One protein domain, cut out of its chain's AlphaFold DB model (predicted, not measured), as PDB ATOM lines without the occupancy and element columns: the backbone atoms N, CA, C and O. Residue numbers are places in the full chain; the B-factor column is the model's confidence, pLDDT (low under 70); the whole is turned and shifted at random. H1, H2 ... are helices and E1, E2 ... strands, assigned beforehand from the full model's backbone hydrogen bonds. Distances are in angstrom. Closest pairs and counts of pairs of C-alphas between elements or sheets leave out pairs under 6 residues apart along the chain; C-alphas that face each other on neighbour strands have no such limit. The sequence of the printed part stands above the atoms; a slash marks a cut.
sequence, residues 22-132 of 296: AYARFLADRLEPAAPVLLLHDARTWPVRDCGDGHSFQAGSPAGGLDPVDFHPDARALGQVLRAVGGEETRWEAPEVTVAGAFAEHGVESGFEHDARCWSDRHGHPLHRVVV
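Overview. This is residues 22 to 132 of the 296 residues of an uncharacterized protein of Micromonospora aurantiaca (UniProt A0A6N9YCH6). The model is a long, loosely built rod with its main body towards one end, where the helix H4 packs on a ribbon of two parallel strands, E1 and E4, and H1 lies near H4. E1 runs on, across a sharp turn, into E2, which pairs with E3 in a small antiparallel ribbon near the middle of the rod, and the other end is built of long links and the helices H2 and H3. The printed part has 111 residues, with four named helices and four named strands in the order H1, E1, E2, H2, H3, E3, H4, E4, and its class is mixed, helices and strands. It is only just loose, close to extended, with a radius of gyration of the C-alphas of 19.5 A, and it spans 60 by 27 by 20 A.

Along the chain. H1, residues 22 to 30, begins at C-alpha 22 (-37.383, -9.397, -39.554) and is 12.1 A long. E1, residues 37 to 42, is 16.3 A long, and E2, residues 45 to 50, is 13.5 A long. H2 is residues 68 to 71. H3, residues 76 to 84, is 12.3 A long and ends at C-alpha 84 (-15.207, -5.597, -2.143). E3 is residues 99 to 103. H4, residues 110 to 123, is the longest helix, at 20.1 A. E4, residues 127 to 132, is 15.9 A long and ends at C-alpha 132 (-37.998, -22.336, -16.818).

Arrangement. H1 and H4 are close but not clearly touching, the closest C-alphas being those of Ala 24 and Trp 119, 7.3 A apart; they run the same way at a shallow tilt of 32 degrees. E1 and E4 are parallel neighbours at 21 degrees, with N 39 and O 128 at 2.9 A and N 130 and O 39 at 2.8 A. The closest C-alphas of H4 and E4 are those of Ser 120 and Leu 127, 6.2 A apart. E1 runs on into E2 across a break of 2 residues, at 76 degrees. E2 and E3 are antiparallel neighbours at 120 degrees, with N 46 and O 102 at 2.8 A. Residues 49 to 50 of E2 also pair, antiparallel, with residues 56 to 57. The closest C-alphas of E2 and H2 are those of Pro 47 and Pro 68, 7.0 A apart. H2 and H3 touch only at the corner by their link, the C-alphas of Asp 70 and Leu 78 being closest at 6.0 A. E1 and E3 are only just apart, at 8.0 A. In H1, H3 and H4 every O i to N i+4 pair is within hydrogen-bond range; H2 is too short for such a pair.

Size, cuts and confidence. The two C-alphas farthest apart are those of Pro 33 and Thr 90, at 60.2 A. The links from E2 to H2, 17 residues, and from H3 to E3, 14 residues, are long. The printed part has no cut. Its mean pLDDT is 92.1, and no printed residue is under 70.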
ATOM      1  N   ALA A  22     -38.630  -8.771 -39.122       97.06
ATOM      2  CA  ALA A  22     -37.383  -9.397 -39.554       97.06
ATOM      3  C   ALA A  22     -37.232 -10.830 -39.012       97.06
ATOM      4  O   ALA A  22     -36.802 -11.713 -39.748       97.06
ATOM      5  N   TYR A  23     -37.639 -11.072 -37.762       95.44
ATOM      6  CA  TYR A  23     -37.625 -12.407 -37.158       95.44
ATOM      7  C   TYR A  23     -38.694 -13.300 -37.785       95.44
ATOM      8  O   TYR A  23     -38.393 -14.424 -38.161       95.44
ATOM      9  N   ALA A  24     -39.912 -12.787 -37.982       96.81
ATOM     10  CA  ALA A  24     -40.979 -13.523 -38.661       96.81
ATOM     11  C   ALA A  24     -40.564 -13.969 -40.077       96.81
ATOM     12  O   ALA A  24     -40.794 -15.113 -40.462       96.81
ATOM     13  N   ARG A  25     -39.898 -13.084 -40.833       97.19
ATOM     14  CA  ARG A  25     -39.331 -13.417 -42.145       97.19
ATOM     15  C   ARG A  25     -38.215 -14.451 -42.035       97.19
ATOM     16  O   ARG A  25     -38.209 -15.409 -42.793       97.19
ATOM     17  N   PHE A  26     -37.291 -14.276 -41.091       96.75
ATOM     18  CA  PHE A  26     -36.217 -15.241 -40.873       96.75
ATOM     19  C   PHE A  26     -36.761 -16.646 -40.594       96.75
ATOM     20  O   PHE A  26     -36.262 -17.605 -41.170       96.75
ATOM     21  N   LEU A  27     -37.796 -16.769 -39.757       95.81
ATOM     22  CA  LEU A  27     -38.432 -18.053 -39.476       95.81
ATOM     23  C   LEU A  27     -39.081 -18.648 -40.737       95.81
ATOM     24  O   LEU A  27     -38.854 -19.817 -41.028       95.81
ATOM     25  N   ALA A  28     -39.808 -17.845 -41.522       95.56
ATOM     26  CA  ALA A  28     -40.436 -18.299 -42.768       95.56
ATOM     27  C   ALA A  28     -39.414 -18.764 -43.821       95.56
ATOM     28  O   ALA A  28     -39.643 -19.748 -44.514       95.56
ATOM     29  N   ASP A  29     -38.276 -18.071 -43.919       96.94
ATOM     30  CA  ASP A  29     -37.245 -18.345 -44.923       96.94
ATOM     31  C   ASP A  29     -36.337 -19.534 -44.537       96.94
ATOM     32  O   ASP A  29     -35.582 -20.026 -45.379       96.94
ATOM     33  N   ARG A  30     -36.319 -19.951 -43.260       96.56
ATOM     34  CA  ARG A  30     -35.315 -20.900 -42.727       96.56
ATOM     35  C   ARG A  30     -35.874 -22.159 -42.093       96.56
ATOM     36  O   ARG A  30     -35.113 -23.114 -41.944       96.56
ATOM     37  N   LEU A  31     -37.130 -22.164 -41.662       95.62
ATOM     38  CA  LEU A  31     -37.720 -23.361 -41.083       95.62
ATOM     39  C   LEU A  31     -38.147 -24.324 -42.187       95.62
ATOM     40  O   LEU A  31     -38.865 -23.957 -43.112       95.62
ATOM     41  N   GLU A  32     -37.737 -25.582 -42.041       94.19
ATOM     42  CA  GLU A  32     -38.314 -26.673 -42.821       94.19
ATOM     43  C   GLU A  32     -39.829 -26.762 -42.567       94.19
ATOM     44  O   GLU A  32     -40.290 -26.421 -41.467       94.19
ATOM     45  N   PRO A  33     -40.621 -27.251 -43.536       93.75
ATOM     46  CA  PRO A  33     -42.056 -27.426 -43.355       93.75
ATOM     47  C   PRO A  33     -42.388 -28.190 -42.066       93.75
ATOM     48  O   PRO A  33     -41.794 -29.228 -41.773       93.75
ATOM     49  N   ALA A  34     -43.340 -27.664 -41.290       93.25
ATOM     50  CA  ALA A  34     -43.766 -28.208 -39.997       93.25
ATOM     51  C   ALA A  34     -42.655 -28.340 -38.931       93.25
ATOM     52  O   ALA A  34     -42.846 -29.026 -37.922       93.25
ATOM     53  N   ALA A  35     -41.506 -27.672 -39.103       93.88
ATOM     54  CA  ALA A  35     -40.467 -27.660 -38.082       93.88
ATOM     55  C   ALA A  35     -41.003 -27.048 -36.772       93.88
ATOM     56  O   ALA A  35     -41.641 -25.992 -36.811       93.88
ATOM     57  N   PRO A  36     -40.749 -27.683 -35.614       94.06
ATOM     58  CA  PRO A  36     -41.175 -27.167 -34.320       94.06
ATOM     59  C   PRO A  36     -40.405 -25.908 -33.921       94.06
ATOM     60  O   PRO A  36     -39.192 -25.812 -34.117       94.06
ATOM     61  N   VAL A  37     -41.110 -24.975 -33.286       94.19
ATOM     62  CA  VAL A  37     -40.555 -23.747 -32.708       94.19
ATOM     63  C   VAL A  37     -40.553 -23.886 -31.192       94.19
ATOM     64  O   VAL A  37     -41.583 -24.189 -30.598       94.19
ATOM     65  N   LEU A  38     -39.404 -23.667 -30.554       94.12
ATOM     66  CA  LEU A  38     -39.297 -23.665 -29.095       94.12
ATOM     67  C   LEU A  38     -39.158 -22.231 -28.592       94.12
ATOM     68  O   LEU A  38     -38.229 -21.522 -28.978       94.12
ATOM     69  N   LEU A  39     -40.058 -21.832 -27.696       94.75
ATOM     70  CA  LEU A  39     -39.974 -20.577 -26.961       94.75
ATOM     71  C   LEU A  39     -39.527 -20.869 -25.528       94.75
ATOM     72  O   LEU A  39     -40.301 -21.400 -24.731       94.75
ATOM     73  N   LEU A  40     -38.279 -20.531 -25.204       93.88
ATOM     74  CA  LEU A  40     -37.757 -20.623 -23.840       93.88
ATOM     75  C   LEU A  40     -38.168 -19.368 -23.061       93.88
ATOM     76  O   LEU A  40     -37.846 -18.256 -23.475       93.88
ATOM     77  N   HIS A  41     -38.877 -19.546 -21.950       94.19
ATOM     78  CA  HIS A  41     -39.364 -18.463 -21.101       94.19
ATOM     79  C   HIS A  41     -38.783 -18.599 -19.696       94.19
ATOM     80  O   HIS A  41     -39.160 -19.503 -18.954       94.19
ATOM     81  N   ASP A  42     -37.871 -17.705 -19.326       94.19
ATOM     82  CA  ASP A  42     -37.408 -17.590 -17.947       94.19
ATOM     83  C   ASP A  42     -38.497 -16.934 -17.089       94.19
ATOM     84  O   ASP A  42     -38.895 -15.795 -17.339       94.19
ATOM     85  N   ALA A  43     -38.991 -17.669 -16.093       94.25
ATOM     86  CA  ALA A  43     -40.070 -17.218 -15.221       94.25
ATOM     87  C   ALA A  43     -39.581 -16.375 -14.035       94.25
ATOM     88  O   ALA A  43     -40.397 -15.954 -13.213       94.25
ATOM     89  N   ARG A  44     -38.268 -16.143 -13.901       94.12
ATOM     90  CA  ARG A  44     -37.732 -15.330 -12.808       94.12
ATOM     91  C   ARG A  44     -38.231 -13.894 -12.924       94.12
ATOM     92  O   ARG A  44     -38.169 -13.264 -13.982       94.12
ATOM     93  N   THR A  45     -38.685 -13.369 -11.796       94.50
ATOM     94  CA  THR A  45     -39.099 -11.977 -11.649       94.50
ATOM     95  C   THR A  45     -38.111 -11.210 -10.789       94.50
ATOM     96  O   THR A  45     -37.393 -11.798  -9.977       94.50
ATOM     97  N   TRP A  46     -38.105  -9.891 -10.928       94.94
ATOM     98  CA  TRP A  46     -37.268  -9.009 -10.133       94.94
ATOM     99  C   TRP A  46     -37.978  -7.678  -9.843       94.94
ATOM    100  O   TRP A  46     -38.777  -7.227 -10.672       94.94
ATOM    101  N   PRO A  47     -37.706  -7.030  -8.695       95.12
ATOM    102  CA  PRO A  47     -38.193  -5.682  -8.443       95.12
ATOM    103  C   PRO A  47     -37.550  -4.671  -9.384       95.12
ATOM    104  O   PRO A  47     -36.326  -4.627  -9.532       95.12
ATOM    105  N   VAL A  48     -38.379  -3.833  -9.997       94.00
ATOM    106  CA  VAL A  48     -37.927  -2.804 -10.930       94.00
ATOM    107  C   VAL A  48     -38.513  -1.443 -10.586       94.00
ATOM    108  O   VAL A  48     -39.631  -1.315 -10.073       94.00
ATOM    109  N   ARG A  49     -37.757  -0.411 -10.946       94.25
ATOM    110  CA  ARG A  49     -38.260   0.934 -11.179       94.25
ATOM    111  C   ARG A  49     -38.689   1.034 -12.636       94.25
ATOM    112  O   ARG A  49     -37.849   1.202 -13.518       94.25
ATOM    113  N   ASP A  50     -39.979   0.892 -12.892       92.50
ATOM    114  CA  ASP A  50     -40.579   1.246 -14.176       92.50
ATOM    115  C   ASP A  50     -40.543   2.771 -14.347       92.50
ATOM    116  O   ASP A  50     -41.059   3.511 -13.506       92.50
ATOM    117  N   CYS A  51     -39.887   3.229 -15.412       91.19
ATOM    118  CA  CYS A  51     -39.764   4.642 -15.757       91.19
ATOM    119  C   CYS A  51     -40.757   5.074 -16.845       91.19
ATOM    120  O   CYS A  51     -40.703   6.221 -17.283       91.19
ATOM    121  N   GLY A  52     -41.655   4.185 -17.277       86.38
ATOM    122  CA  GLY A  52     -42.512   4.412 -18.430       86.38
ATOM    123  C   GLY A  52     -41.781   4.194 -19.757       86.38
ATOM    124  O   GLY A  52     -40.605   3.827 -19.813       86.38
ATOM    125  N   ASP A  53     -42.517   4.353 -20.860       86.00
ATOM    126  CA  ASP A  53     -41.993   4.299 -22.235       86.00
ATOM    127  C   ASP A  53     -41.208   3.023 -22.594       86.00
ATOM    128  O   ASP A  53     -40.394   3.009 -23.515       86.00
ATOM    129  N   GLY A  54     -41.467   1.922 -21.881       87.56
ATOM    130  CA  GLY A  54     -40.824   0.630 -22.121       87.56
ATOM    131  C   GLY A  54     -39.422   0.482 -21.528       87.56
ATOM    132  O   GLY A  54     -38.719  -0.446 -21.923       87.56
ATOM    133  N   HIS A  55     -39.026   1.343 -20.588       90.38
ATOM    134  CA  HIS A  55     -37.733   1.264 -19.909       90.38
ATOM    135  C   HIS A  55     -37.921   1.050 -18.406       90.38
ATOM    136  O   HIS A  55     -38.731   1.711 -17.759       90.38
ATOM    137  N   SER A  56     -37.125   0.149 -17.837       91.81
ATOM    138  CA  SER A  56     -37.129  -0.144 -16.405       91.81
ATOM    139  C   SER A  56     -35.710  -0.333 -15.890       91.81
ATOM    140  O   SER A  56     -34.855  -0.863 -16.601       91.81
ATOM    141  N   PHE A  57     -35.475   0.037 -14.637       91.69
ATOM    142  CA  PHE A  57     -34.200  -0.165 -13.953       91.69
ATOM    143  C   PHE A  57     -34.352  -1.195 -12.838       91.69
ATOM    144  O   PHE A  57     -35.333  -1.178 -12.102       91.69
ATOM    145  N   GLN A  58     -33.352  -2.055 -12.676       90.19
ATOM    146  CA  GLN A  58     -33.232  -2.962 -11.536       90.19
ATOM    147  C   GLN A  58     -31.883  -2.777 -10.849       90.19
ATOM    148  O   GLN A  58     -30.859  -2.618 -11.515       90.19
ATOM    149  N   ALA A  59     -31.881  -2.835  -9.518       90.38
ATOM    150  CA  ALA A  59     -30.658  -3.058  -8.757       90.38
ATOM    151  C   ALA A  59     -30.385  -4.562  -8.684       90.38
ATOM    152  O   ALA A  59     -31.233  -5.333  -8.238       90.38
ATOM    153  N   GLY A  60     -29.197  -4.968  -9.134       89.81
ATOM    154  CA  GLY A  60     -28.827  -6.376  -9.212       89.81
ATOM    155  C   GLY A  60     -29.635  -7.160 -10.241       89.81
ATOM    156  O   GLY A  60     -30.251  -6.599 -11.149       89.81
ATOM    157  N   SER A  61     -29.592  -8.483 -10.115       90.50
ATOM    158  CA  SER A  61     -30.383  -9.384 -10.946       90.50
ATOM    159  C   SER A  61     -30.483 -10.782 -10.329       90.50
ATOM    160  O   SER A  61     -29.665 -11.123  -9.461       90.50
ATOM    161  N   PRO A  62     -31.403 -11.643 -10.809       90.69
ATOM    162  CA  PRO A  62     -31.462 -13.048 -10.409       90.69
ATOM    163  C   PRO A  62     -30.169 -13.840 -10.664       90.69
ATOM    164  O   PRO A  62     -30.014 -14.933 -10.116       90.69
ATOM    165  N   ALA A  63     -29.225 -13.320 -11.453       88.69
ATOM    166  CA  ALA A  63     -27.903 -13.905 -11.674       88.69
ATOM    167  C   ALA A  63     -26.818 -13.378 -10.701       88.69
ATOM    168  O   ALA A  63     -25.739 -13.960 -10.600       88.69
ATOM    169  N   GLY A  64     -27.084 -12.296  -9.957       85.69
ATOM    170  CA  GLY A  64     -26.091 -11.545  -9.171       85.69
ATOM    171  C   GLY A  64     -25.714 -12.121  -7.800       85.69
ATOM    172  O   GLY A  64     -24.861 -11.562  -7.119       85.69
ATOM    173  N   GLY A  65     -26.331 -13.223  -7.370       86.56
ATOM    174  CA  GLY A  65     -25.997 -13.919  -6.118       86.56
ATOM    175  C   GLY A  65     -26.596 -13.323  -4.842       86.56
ATOM    176  O   GLY A  65     -26.669 -14.028  -3.843       86.56
ATOM    177  N   LEU A  66     -27.062 -12.077  -4.892       91.25
ATOM    178  CA  LEU A  66     -27.912 -11.465  -3.871       91.25
ATOM    179  C   LEU A  66     -29.390 -11.699  -4.202       91.25
ATOM    180  O   LEU A  66     -29.725 -11.934  -5.368       91.25
ATOM    181  N   ASP A  67     -30.244 -11.636  -3.187       91.69
ATOM    182  CA  ASP A  67     -31.700 -11.605  -3.318       91.69
ATOM    183  C   ASP A  67     -32.211 -10.157  -3.212       91.69
ATOM    184  O   ASP A  67     -31.490  -9.283  -2.726       91.69
ATOM    185  N   PRO A  68     -33.448  -9.843  -3.637       92.25
ATOM    186  CA  PRO A  68     -33.921  -8.459  -3.634       92.25
ATOM    187  C   PRO A  68     -33.891  -7.778  -2.259       92.25
ATOM    188  O   PRO A  68     -33.600  -6.587  -2.163       92.25
ATOM    189  N   VAL A  69     -34.139  -8.537  -1.188       91.31
ATOM    190  CA  VAL A  69     -34.075  -8.041   0.198       91.31
ATOM    191  C   VAL A  69     -32.660  -7.627   0.611       91.31
ATOM    192  O   VAL A  69     -32.496  -6.730   1.435       91.31
ATOM    193  N   ASP A  70     -31.631  -8.218  -0.000       92.38
ATOM    194  CA  ASP A  70     -30.239  -7.893   0.301       92.38
ATOM    195  C   ASP A  70     -29.841  -6.511  -0.221       92.38
ATOM    196  O   ASP A  70     -28.789  -6.018   0.156       92.38
ATOM    197  N   PHE A  71     -30.649  -5.855  -1.059       91.25
ATOM    198  CA  PHE A  71     -30.383  -4.483  -1.500       91.25
ATOM    199  C   PHE A  71     -30.815  -3.424  -0.472       91.25
ATOM    200  O   PHE A  71     -30.692  -2.224  -0.730       91.25
ATOM    201  N   HIS A  72     -31.294  -3.844   0.702       89.56
ATOM    202  CA  HIS A  72     -31.537  -2.951   1.829       89.56
ATOM    203  C   HIS A  72     -30.210  -2.369   2.367       89.56
ATOM    204  O   HIS A  72     -29.235  -3.116   2.471       89.56
ATOM    205  N   PRO A  73     -30.145  -1.083   2.766       85.62
ATOM    206  CA  PRO A  73     -28.911  -0.467   3.277       85.62
ATOM    207  C   PRO A  73     -28.248  -1.223   4.439       85.62
ATOM    208  O   PRO A  73     -27.028  -1.337   4.490       85.62
ATOM    209  N   ASP A  74     -29.052  -1.813   5.326       88.19
ATOM    210  CA  ASP A  74     -28.556  -2.571   6.488       88.19
ATOM    211  C   ASP A  74     -28.146  -4.022   6.167       88.19
ATOM    212  O   ASP A  74     -27.716  -4.776   7.047       88.19
ATOM    213  N   ALA A  75     -28.298  -4.465   4.916       90.50
ATOM    214  CA  ALA A  75     -27.996  -5.835   4.540       90.50
ATOM    215  C   ALA A  75     -26.482  -6.085   4.535       90.50
ATOM    216  O   ALA A  75     -25.718  -5.580   3.706       90.50
ATOM    217  N   ARG A  76     -26.039  -6.973   5.429       89.94
ATOM    218  CA  ARG A  76     -24.627  -7.369   5.545       89.94
ATOM    219  C   ARG A  76     -24.039  -7.881   4.225       89.94
ATOM    220  O   ARG A  76     -22.857  -7.640   3.962       89.94
ATOM    221  N   ALA A  77     -24.829  -8.605   3.431       88.38
ATOM    222  CA  ALA A  77     -24.394  -9.177   2.159       88.38
ATOM    223  C   ALA A  77     -24.050  -8.081   1.137       88.38
ATOM    224  O   ALA A  77     -22.970  -8.116   0.541       88.38
ATOM    225  N   LEU A  78     -24.895  -7.053   1.015       90.25
ATOM    226  CA  LEU A  78     -24.610  -5.885   0.189       90.25
ATOM    227  C   LEU A  78     -23.397  -5.113   0.697       90.25
ATOM    228  O   LEU A  78     -22.514  -4.803  -0.100       90.25
ATOM    229  N   GLY A  79     -23.283  -4.873   2.006       89.56
ATOM    230  CA  GLY A  79     -22.119  -4.170   2.551       89.56
ATOM    231  C   GLY A  79     -20.793  -4.879   2.247       89.56
ATOM    232  O   GLY A  79     -19.782  -4.260   1.921       89.56
ATOM    233  N   GLN A  80     -20.780  -6.216   2.254       87.69
ATOM    234  CA  GLN A  80     -19.618  -6.992   1.802       87.69
ATOM    235  C   GLN A  80     -19.309  -6.800   0.313       87.69
ATOM    236  O   GLN A  80     -18.134  -6.668  -0.030       87.69
ATOM    237  N   VAL A  81     -20.325  -6.755  -0.552       87.50
ATOM    238  CA  VAL A  81     -20.149  -6.492  -1.988       87.50
ATOM    239  C   VAL A  81     -19.629  -5.074  -2.223       87.50
ATOM    240  O   VAL A  81     -18.624  -4.919  -2.912       87.50
ATOM    241  N   LEU A  82     -20.243  -4.058  -1.605       87.75
ATOM    242  CA  LEU A  82     -19.824  -2.658  -1.718       87.75
ATOM    243  C   LEU A  82     -18.365  -2.486  -1.284       87.75
ATOM    244  O   LEU A  82     -17.556  -1.976  -2.056       87.75
ATOM    245  N   ARG A  83     -17.979  -3.021  -0.118       86.56
ATOM    246  CA  ARG A  83     -16.578  -2.997   0.338       86.56
ATOM    247  C   ARG A  83     -15.627  -3.703  -0.629       86.56
ATOM    248  O   ARG A  83     -14.527  -3.209  -0.867       86.56
ATOM    249  N   ALA A  84     -16.032  -4.839  -1.201       83.44
ATOM    250  CA  ALA A  84     -15.207  -5.597  -2.143       83.44
ATOM    251  C   ALA A  84     -14.919  -4.833  -3.447       83.44
ATOM    252  O   ALA A  84     -13.869  -5.056  -4.053       83.44
ATOM    253  N   VAL A  85     -15.814  -3.931  -3.859       81.75
ATOM    254  CA  VAL A  85     -15.635  -3.072  -5.044       81.75
ATOM    255  C   VAL A  85     -15.118  -1.666  -4.704       81.75
ATOM    256  O   VAL A  85     -14.971  -0.839  -5.600       81.75
ATOM    257  N   GLY A  86     -14.802  -1.396  -3.432       85.38
ATOM    258  CA  GLY A  86     -14.309  -0.098  -2.960       85.38
ATOM    259  C   GLY A  86     -15.391   0.975  -2.773       85.38
ATOM    260  O   GLY A  86     -15.060   2.155  -2.723       85.38
ATOM    261  N   GLY A  87     -16.664   0.582  -2.701       85.06
ATOM    262  CA  GLY A  87     -17.794   1.456  -2.388       85.06
ATOM    263  C   GLY A  87     -17.988   1.684  -0.883       85.06
ATOM    264  O   GLY A  87     -17.548   0.888  -0.051       85.06
ATOM    265  N   GLU A  88     -18.679   2.773  -0.543       84.00
ATOM    266  CA  GLU A  88     -19.053   3.142   0.827       84.00
ATOM    267  C   GLU A  88     -20.513   2.752   1.102       84.00
ATOM    268  O   GLU A  88     -21.415   3.197   0.394       84.00
ATOM    269  N   GLU A  89     -20.755   1.956   2.148       82.69
ATOM    270  CA  GLU A  89     -22.104   1.502   2.545       82.69
ATOM    271  C   GLU A  89     -23.045   2.671   2.847       82.69
ATOM    272  O   GLU A  89     -24.209   2.652   2.467       82.69
ATOM    273  N   THR A  90     -22.516   3.734   3.453       84.38
ATOM    274  CA  THR A  90     -23.267   4.939   3.832       84.38
ATOM    275  C   THR A  90     -23.775   5.756   2.647       84.38
ATOM    276  O   THR A  90     -24.604   6.637   2.845       84.38
ATOM    277  N   ARG A  91     -23.277   5.503   1.428       87.31
ATOM    278  CA  ARG A  91     -23.735   6.172   0.200       87.31
ATOM    279  C   ARG A  91     -24.739   5.347  -0.596       87.31
ATOM    280  O   ARG A  91     -25.185   5.801  -1.647       87.31
ATOM    281  N   TRP A  92     -25.034   4.123  -0.162       89.50
ATOM    282  CA  TRP A  92     -26.017   3.300  -0.842       89.50
ATOM    283  C   TRP A  92     -27.431   3.751  -0.482       89.50
ATOM    284  O   TRP A  92     -27.851   3.671   0.670       89.50
ATOM    285  N   GLU A  93     -28.178   4.154  -1.502       88.69
ATOM    286  CA  GLU A  93     -29.615   4.376  -1.421       88.69
ATOM    287  C   GLU A  93     -30.304   3.344  -2.312       88.69
ATOM    288  O   GLU A  93     -30.034   3.259  -3.514       88.69
ATOM    289  N   ALA A  94     -31.175   2.526  -1.717       86.56
ATOM    290  CA  ALA A  94     -31.934   1.542  -2.475       86.56
ATOM    291  C   ALA A  94     -32.866   2.267  -3.465       86.56
ATOM    292  O   ALA A  94     -33.578   3.192  -3.058       86.56
ATOM    293  N   PRO A  95     -32.891   1.879  -4.753       86.12
ATOM    294  CA  PRO A  95     -33.772   2.522  -5.712       86.12
ATOM    295  C   PRO A  95     -35.239   2.246  -5.376       86.12
ATOM    296  O   PRO A  95     -35.598   1.165  -4.910       86.12
ATOM    297  N   GLU A  96     -36.092   3.222  -5.676       91.06
ATOM    298  CA  GLU A  96     -37.543   3.066  -5.607       91.06
ATOM    299  C   GLU A  96     -38.008   1.891  -6.481       91.06
ATOM    300  O   GLU A  96     -37.637   1.794  -7.651       91.06
ATOM    301  N   VAL A  97     -38.855   1.026  -5.924       94.19
ATOM    302  CA  VAL A  97     -39.499  -0.073  -6.648       94.19
ATOM    303  C   VAL A  97     -40.931   0.335  -6.967       94.19
ATOM    304  O   VAL A  97     -41.738   0.513  -6.058       94.19
ATOM    305  N   THR A  98     -41.263   0.435  -8.252       95.50
ATOM    306  CA  THR A  98     -42.639   0.708  -8.704       95.50
ATOM    307  C   THR A  98     -43.368  -0.568  -9.121       95.50
ATOM    308  O   THR A  98     -44.595  -0.624  -9.054       95.50
ATOM    309  N   VAL A  99     -42.633  -1.628  -9.481       93.94
ATOM    310  CA  VAL A  99     -43.183  -2.956  -9.792       93.94
ATOM    311  C   VAL A  99     -42.361  -4.029  -9.080       93.94
ATOM    312  O   VAL A  99     -41.178  -4.205  -9.351       93.94
ATOM    313  N   ALA A 100     -42.992  -4.781  -8.177       90.19
ATOM    314  CA  ALA A 100     -42.294  -5.751  -7.326       90.19
ATOM    315  C   ALA A 100     -41.887  -7.057  -8.040       90.19
ATOM    316  O   ALA A 100     -40.975  -7.741  -7.584       90.19
ATOM    317  N   GLY A 101     -42.565  -7.422  -9.132       87.94
ATOM    318  CA  GLY A 101     -42.434  -8.736  -9.771       87.94
ATOM    319  C   GLY A 101     -42.487  -8.682 -11.292       87.94
ATOM    320  O   GLY A 101     -43.172  -9.494 -11.907       87.94
ATOM    321  N   ALA A 102     -41.804  -7.714 -11.906       91.12
ATOM    322  CA  ALA A 102     -41.646  -7.711 -13.358       91.12
ATOM    323  C   ALA A 102     -40.770  -8.896 -13.786       91.12
ATOM    324  O   ALA A 102     -39.897  -9.325 -13.030       91.12
ATOM    325  N   PHE A 103     -40.972  -9.426 -14.994       91.38
ATOM    326  CA  PHE A 103     -40.042 -10.406 -15.551       91.38
ATOM    327  C   PHE A 103     -38.619  -9.835 -15.588       91.38
ATOM    328  O   PHE A 103     -38.417  -8.692 -16.000       91.38
ATOM    329  N   ALA A 104     -37.653 -10.646 -15.160       91.31
ATOM    330  CA  ALA A 104     -36.245 -10.278 -15.135       91.31
ATOM    331  C   ALA A 104     -35.638 -10.217 -16.552       91.31
ATOM    332  O   ALA A 104     -36.326 -10.402 -17.562       91.31
ATOM    333  N   GLU A 105     -34.326  -9.986 -16.643       87.00
ATOM    334  CA  GLU A 105     -33.594  -9.707 -17.887       87.00
ATOM    335  C   GLU A 105     -33.799 -10.729 -19.022       87.00
ATOM    336  O   GLU A 105     -33.697 -10.369 -20.196       87.00
ATOM    337  N   HIS A 106     -34.106 -11.985 -18.689       87.88
ATOM    338  CA  HIS A 106     -34.256 -13.094 -19.636       87.88
ATOM    339  C   HIS A 106     -35.707 -13.566 -19.827       87.88
ATOM    340  O   HIS A 106     -35.947 -14.560 -20.514       87.88
ATOM    341  N   GLY A 107     -36.684 -12.859 -19.252       92.12
ATOM    342  CA  GLY A 107     -38.096 -13.168 -19.459       92.12
ATOM    343  C   GLY A 107     -38.594 -12.816 -20.864       92.12
ATOM    344  O   GLY A 107     -37.940 -12.107 -21.630       92.12
ATOM    345  N   VAL A 108     -39.798 -13.282 -21.196       93.69
ATOM    346  CA  VAL A 108     -40.452 -13.027 -22.495       93.69
ATOM    347  C   VAL A 108     -41.679 -12.150 -22.285       93.69
ATOM    348  O   VAL A 108     -42.483 -12.410 -21.394       93.69
ATOM    349  N   GLU A 109     -41.824 -11.114 -23.109       93.62
ATOM    350  CA  GLU A 109     -43.009 -10.255 -23.109       93.62
ATOM    351  C   GLU A 109     -44.232 -11.001 -23.660       93.62
ATOM    352  O   GLU A 109     -44.147 -11.707 -24.668       93.62
ATOM    353  N   SER A 110     -45.396 -10.797 -23.039       93.31
ATOM    354  CA  SER A 110     -46.634 -11.500 -23.407       93.31
ATOM    355  C   SER A 110     -47.075 -11.233 -24.850       93.31
ATOM    356  O   SER A 110     -47.557 -12.144 -25.523       93.31
ATOM    357  N   GLY A 111     -46.868 -10.011 -25.355       95.81
ATOM    358  CA  GLY A 111     -47.157  -9.663 -26.748       95.81
ATOM    359  C   GLY A 111     -46.264 -10.412 -27.744       95.81
ATOM    360  O   GLY A 111     -46.745 -10.877 -28.774       95.81
ATOM    361  N   PHE A 112     -44.988 -10.625 -27.410       96.62
ATOM    362  CA  PHE A 112     -44.071 -11.395 -28.248       96.62
ATOM    363  C   PHE A 112     -44.474 -12.866 -28.283       96.62
ATOM    364  O   PHE A 112     -44.514 -13.458 -29.360       96.62
ATOM    365  N   GLU A 113     -44.805 -13.449 -27.126       95.88
ATOM    366  CA  GLU A 113     -45.310 -14.823 -27.056       95.88
ATOM    367  C   GLU A 113     -46.585 -14.989 -27.896       95.88
ATOM    368  O   GLU A 113     -46.692 -15.930 -28.686       95.88
ATOM    369  N   HIS A 114     -47.539 -14.064 -27.755       97.12
ATOM    370  CA  HIS A 114     -48.784 -14.086 -28.511       97.12
ATOM    371  C   HIS A 114     -48.533 -14.041 -30.023       97.12
ATOM    372  O   HIS A 114     -49.031 -14.895 -30.758       97.12
ATOM    373  N   ASP A 115     -47.721 -13.088 -30.480       98.06
ATOM    374  CA  ASP A 115     -47.401 -12.932 -31.897       98.06
ATOM    375  C   ASP A 115     -46.650 -14.140 -32.459       98.06
ATOM    376  O   ASP A 115     -46.925 -14.560 -33.583       98.06
ATOM    377  N   ALA A 116     -45.721 -14.713 -31.684       97.19
ATOM    378  CA  ALA A 116     -44.995 -15.921 -32.059       97.19
ATOM    379  C   ALA A 116     -45.949 -17.101 -32.249       97.19
ATOM    380  O   ALA A 116     -45.875 -17.780 -33.272       97.19
ATOM    381  N   ARG A 117     -46.902 -17.296 -31.328       97.25
ATOM    382  CA  ARG A 117     -47.930 -18.336 -31.453       97.25
ATOM    383  C   ARG A 117     -48.808 -18.115 -32.680       97.25
ATOM    384  O   ARG A 117     -48.938 -19.013 -33.502       97.25
ATOM    385  N   CYS A 118     -49.332 -16.904 -32.865       97.75
ATOM    386  CA  CYS A 118     -50.144 -16.586 -34.039       97.75
ATOM    387  C   CYS A 118     -49.369 -16.734 -35.355       97.75
ATOM    388  O   CYS A 118     -49.946 -17.115 -36.373       97.75
ATOM    389  N   TRP A 119     -48.074 -16.409 -35.372       97.88
ATOM    390  CA  TRP A 119     -47.221 -16.636 -36.534       97.88
ATOM    391  C   TRP A 119     -47.060 -18.133 -36.811       97.88
ATOM    392  O   TRP A 119     -47.308 -18.555 -37.940       97.88
ATOM    393  N   SER A 120     -46.717 -18.915 -35.789       97.44
ATOM    394  CA  SER A 120     -46.544 -20.366 -35.861       97.44
ATOM    395  C   SER A 120     -47.798 -21.076 -36.372       97.44
ATOM    396  O   SER A 120     -47.710 -21.827 -37.343       97.44
ATOM    397  N   ASP A 121     -48.970 -20.755 -35.815       96.81
ATOM    398  CA  ASP A 121     -50.256 -21.336 -36.223       96.81
ATOM    399  C   ASP A 121     -50.566 -21.049 -37.699       96.81
ATOM    400  O   ASP A 121     -50.946 -21.947 -38.451       96.81
ATOM    401  N   ARG A 122     -50.350 -19.805 -38.151       97.19
ATOM    402  CA  ARG A 122     -50.596 -19.409 -39.550       97.19
ATOM    403  C   ARG A 122     -49.675 -20.098 -40.554       97.19
ATOM    404  O   ARG A 122     -50.070 -20.258 -41.704       97.19
ATOM    405  N   HIS A 123     -48.462 -20.461 -40.145       96.50
ATOM    406  CA  HIS A 123     -47.455 -21.066 -41.024       96.50
ATOM    407  C   HIS A 123     -47.318 -22.583 -40.810       96.50
ATOM    408  O   HIS A 123     -46.467 -23.213 -41.431       96.50
ATOM    409  N   GLY A 124     -48.161 -23.188 -39.964       96.50
ATOM    410  CA  GLY A 124     -48.175 -24.634 -39.737       96.50
ATOM    411  C   GLY A 124     -46.976 -25.159 -38.944       96.50
ATOM    412  O   GLY A 124     -46.599 -26.319 -39.110       96.50
ATOM    413  N   HIS A 125     -46.368 -24.331 -38.092       96.56
ATOM    414  CA  HIS A 125     -45.269 -24.735 -37.213       96.56
ATOM    415  C   HIS A 125     -45.779 -24.957 -35.786       96.56
ATOM    416  O   HIS A 125     -46.296 -24.013 -35.191       96.56
ATOM    417  N   PRO A 126     -45.609 -26.145 -35.182       95.25
ATOM    418  CA  PRO A 126     -45.990 -26.344 -33.789       95.25
ATOM    419  C   PRO A 126     -45.069 -25.530 -32.872       95.25
ATOM    420  O   PRO A 126     -43.849 -25.710 -32.886       95.25
ATOM    421  N   LEU A 127     -45.651 -24.631 -32.076       96.00
ATOM    422  CA  LEU A 127     -44.931 -23.874 -31.055       96.00
ATOM    423  C   LEU A 127     -45.019 -24.594 -29.710       96.00
ATOM    424  O   LEU A 127     -46.108 -24.914 -29.242       96.00
ATOM    425  N   HIS A 128     -43.865 -24.804 -29.083       95.38
ATOM    426  CA  HIS A 128     -43.740 -25.355 -27.741       95.38
ATOM    427  C   HIS A 128     -43.113 -24.324 -26.814       95.38
ATOM    428  O   HIS A 128     -41.985 -23.875 -27.033       95.38
ATOM    429  N   ARG A 129     -43.832 -23.956 -25.758       95.06
ATOM    430  CA  ARG A 129     -43.327 -23.048 -24.732       95.06
ATOM    431  C   ARG A 129     -42.690 -23.860 -23.618       95.06
ATOM    432  O   ARG A 129     -43.356 -24.693 -23.017       95.06
ATOM    433  N   VAL A 130     -41.429 -23.580 -23.310       94.62
ATOM    434  CA  VAL A 130     -40.701 -24.170 -22.182       94.62
ATOM    435  C   VAL A 130     -40.479 -23.080 -21.147       94.62
ATOM    436  O   VAL A 130     -39.626 -22.211 -21.318       94.62
ATOM    437  N   VAL A 131     -41.268 -23.113 -20.082       94.94
ATOM    438  CA  VAL A 131     -41.153 -22.195 -18.953       94.94
ATOM    439  C   VAL A 131     -40.163 -22.763 -17.946       94.94
ATOM    440  O   VAL A 131     -40.310 -23.892 -17.474       94.94
ATOM    441  N   VAL A 132     -39.147 -21.967 -17.635       94.56
ATOM    442  CA  VAL A 132     -37.998 -22.336 -16.818       94.56
ATOM    443  C   VAL A 132     -38.044 -21.503 -15.533       94.56
ATOM    444  O   VAL A 132     -37.837 -20.293 -15.599       94.56
TER     445      VAL A 132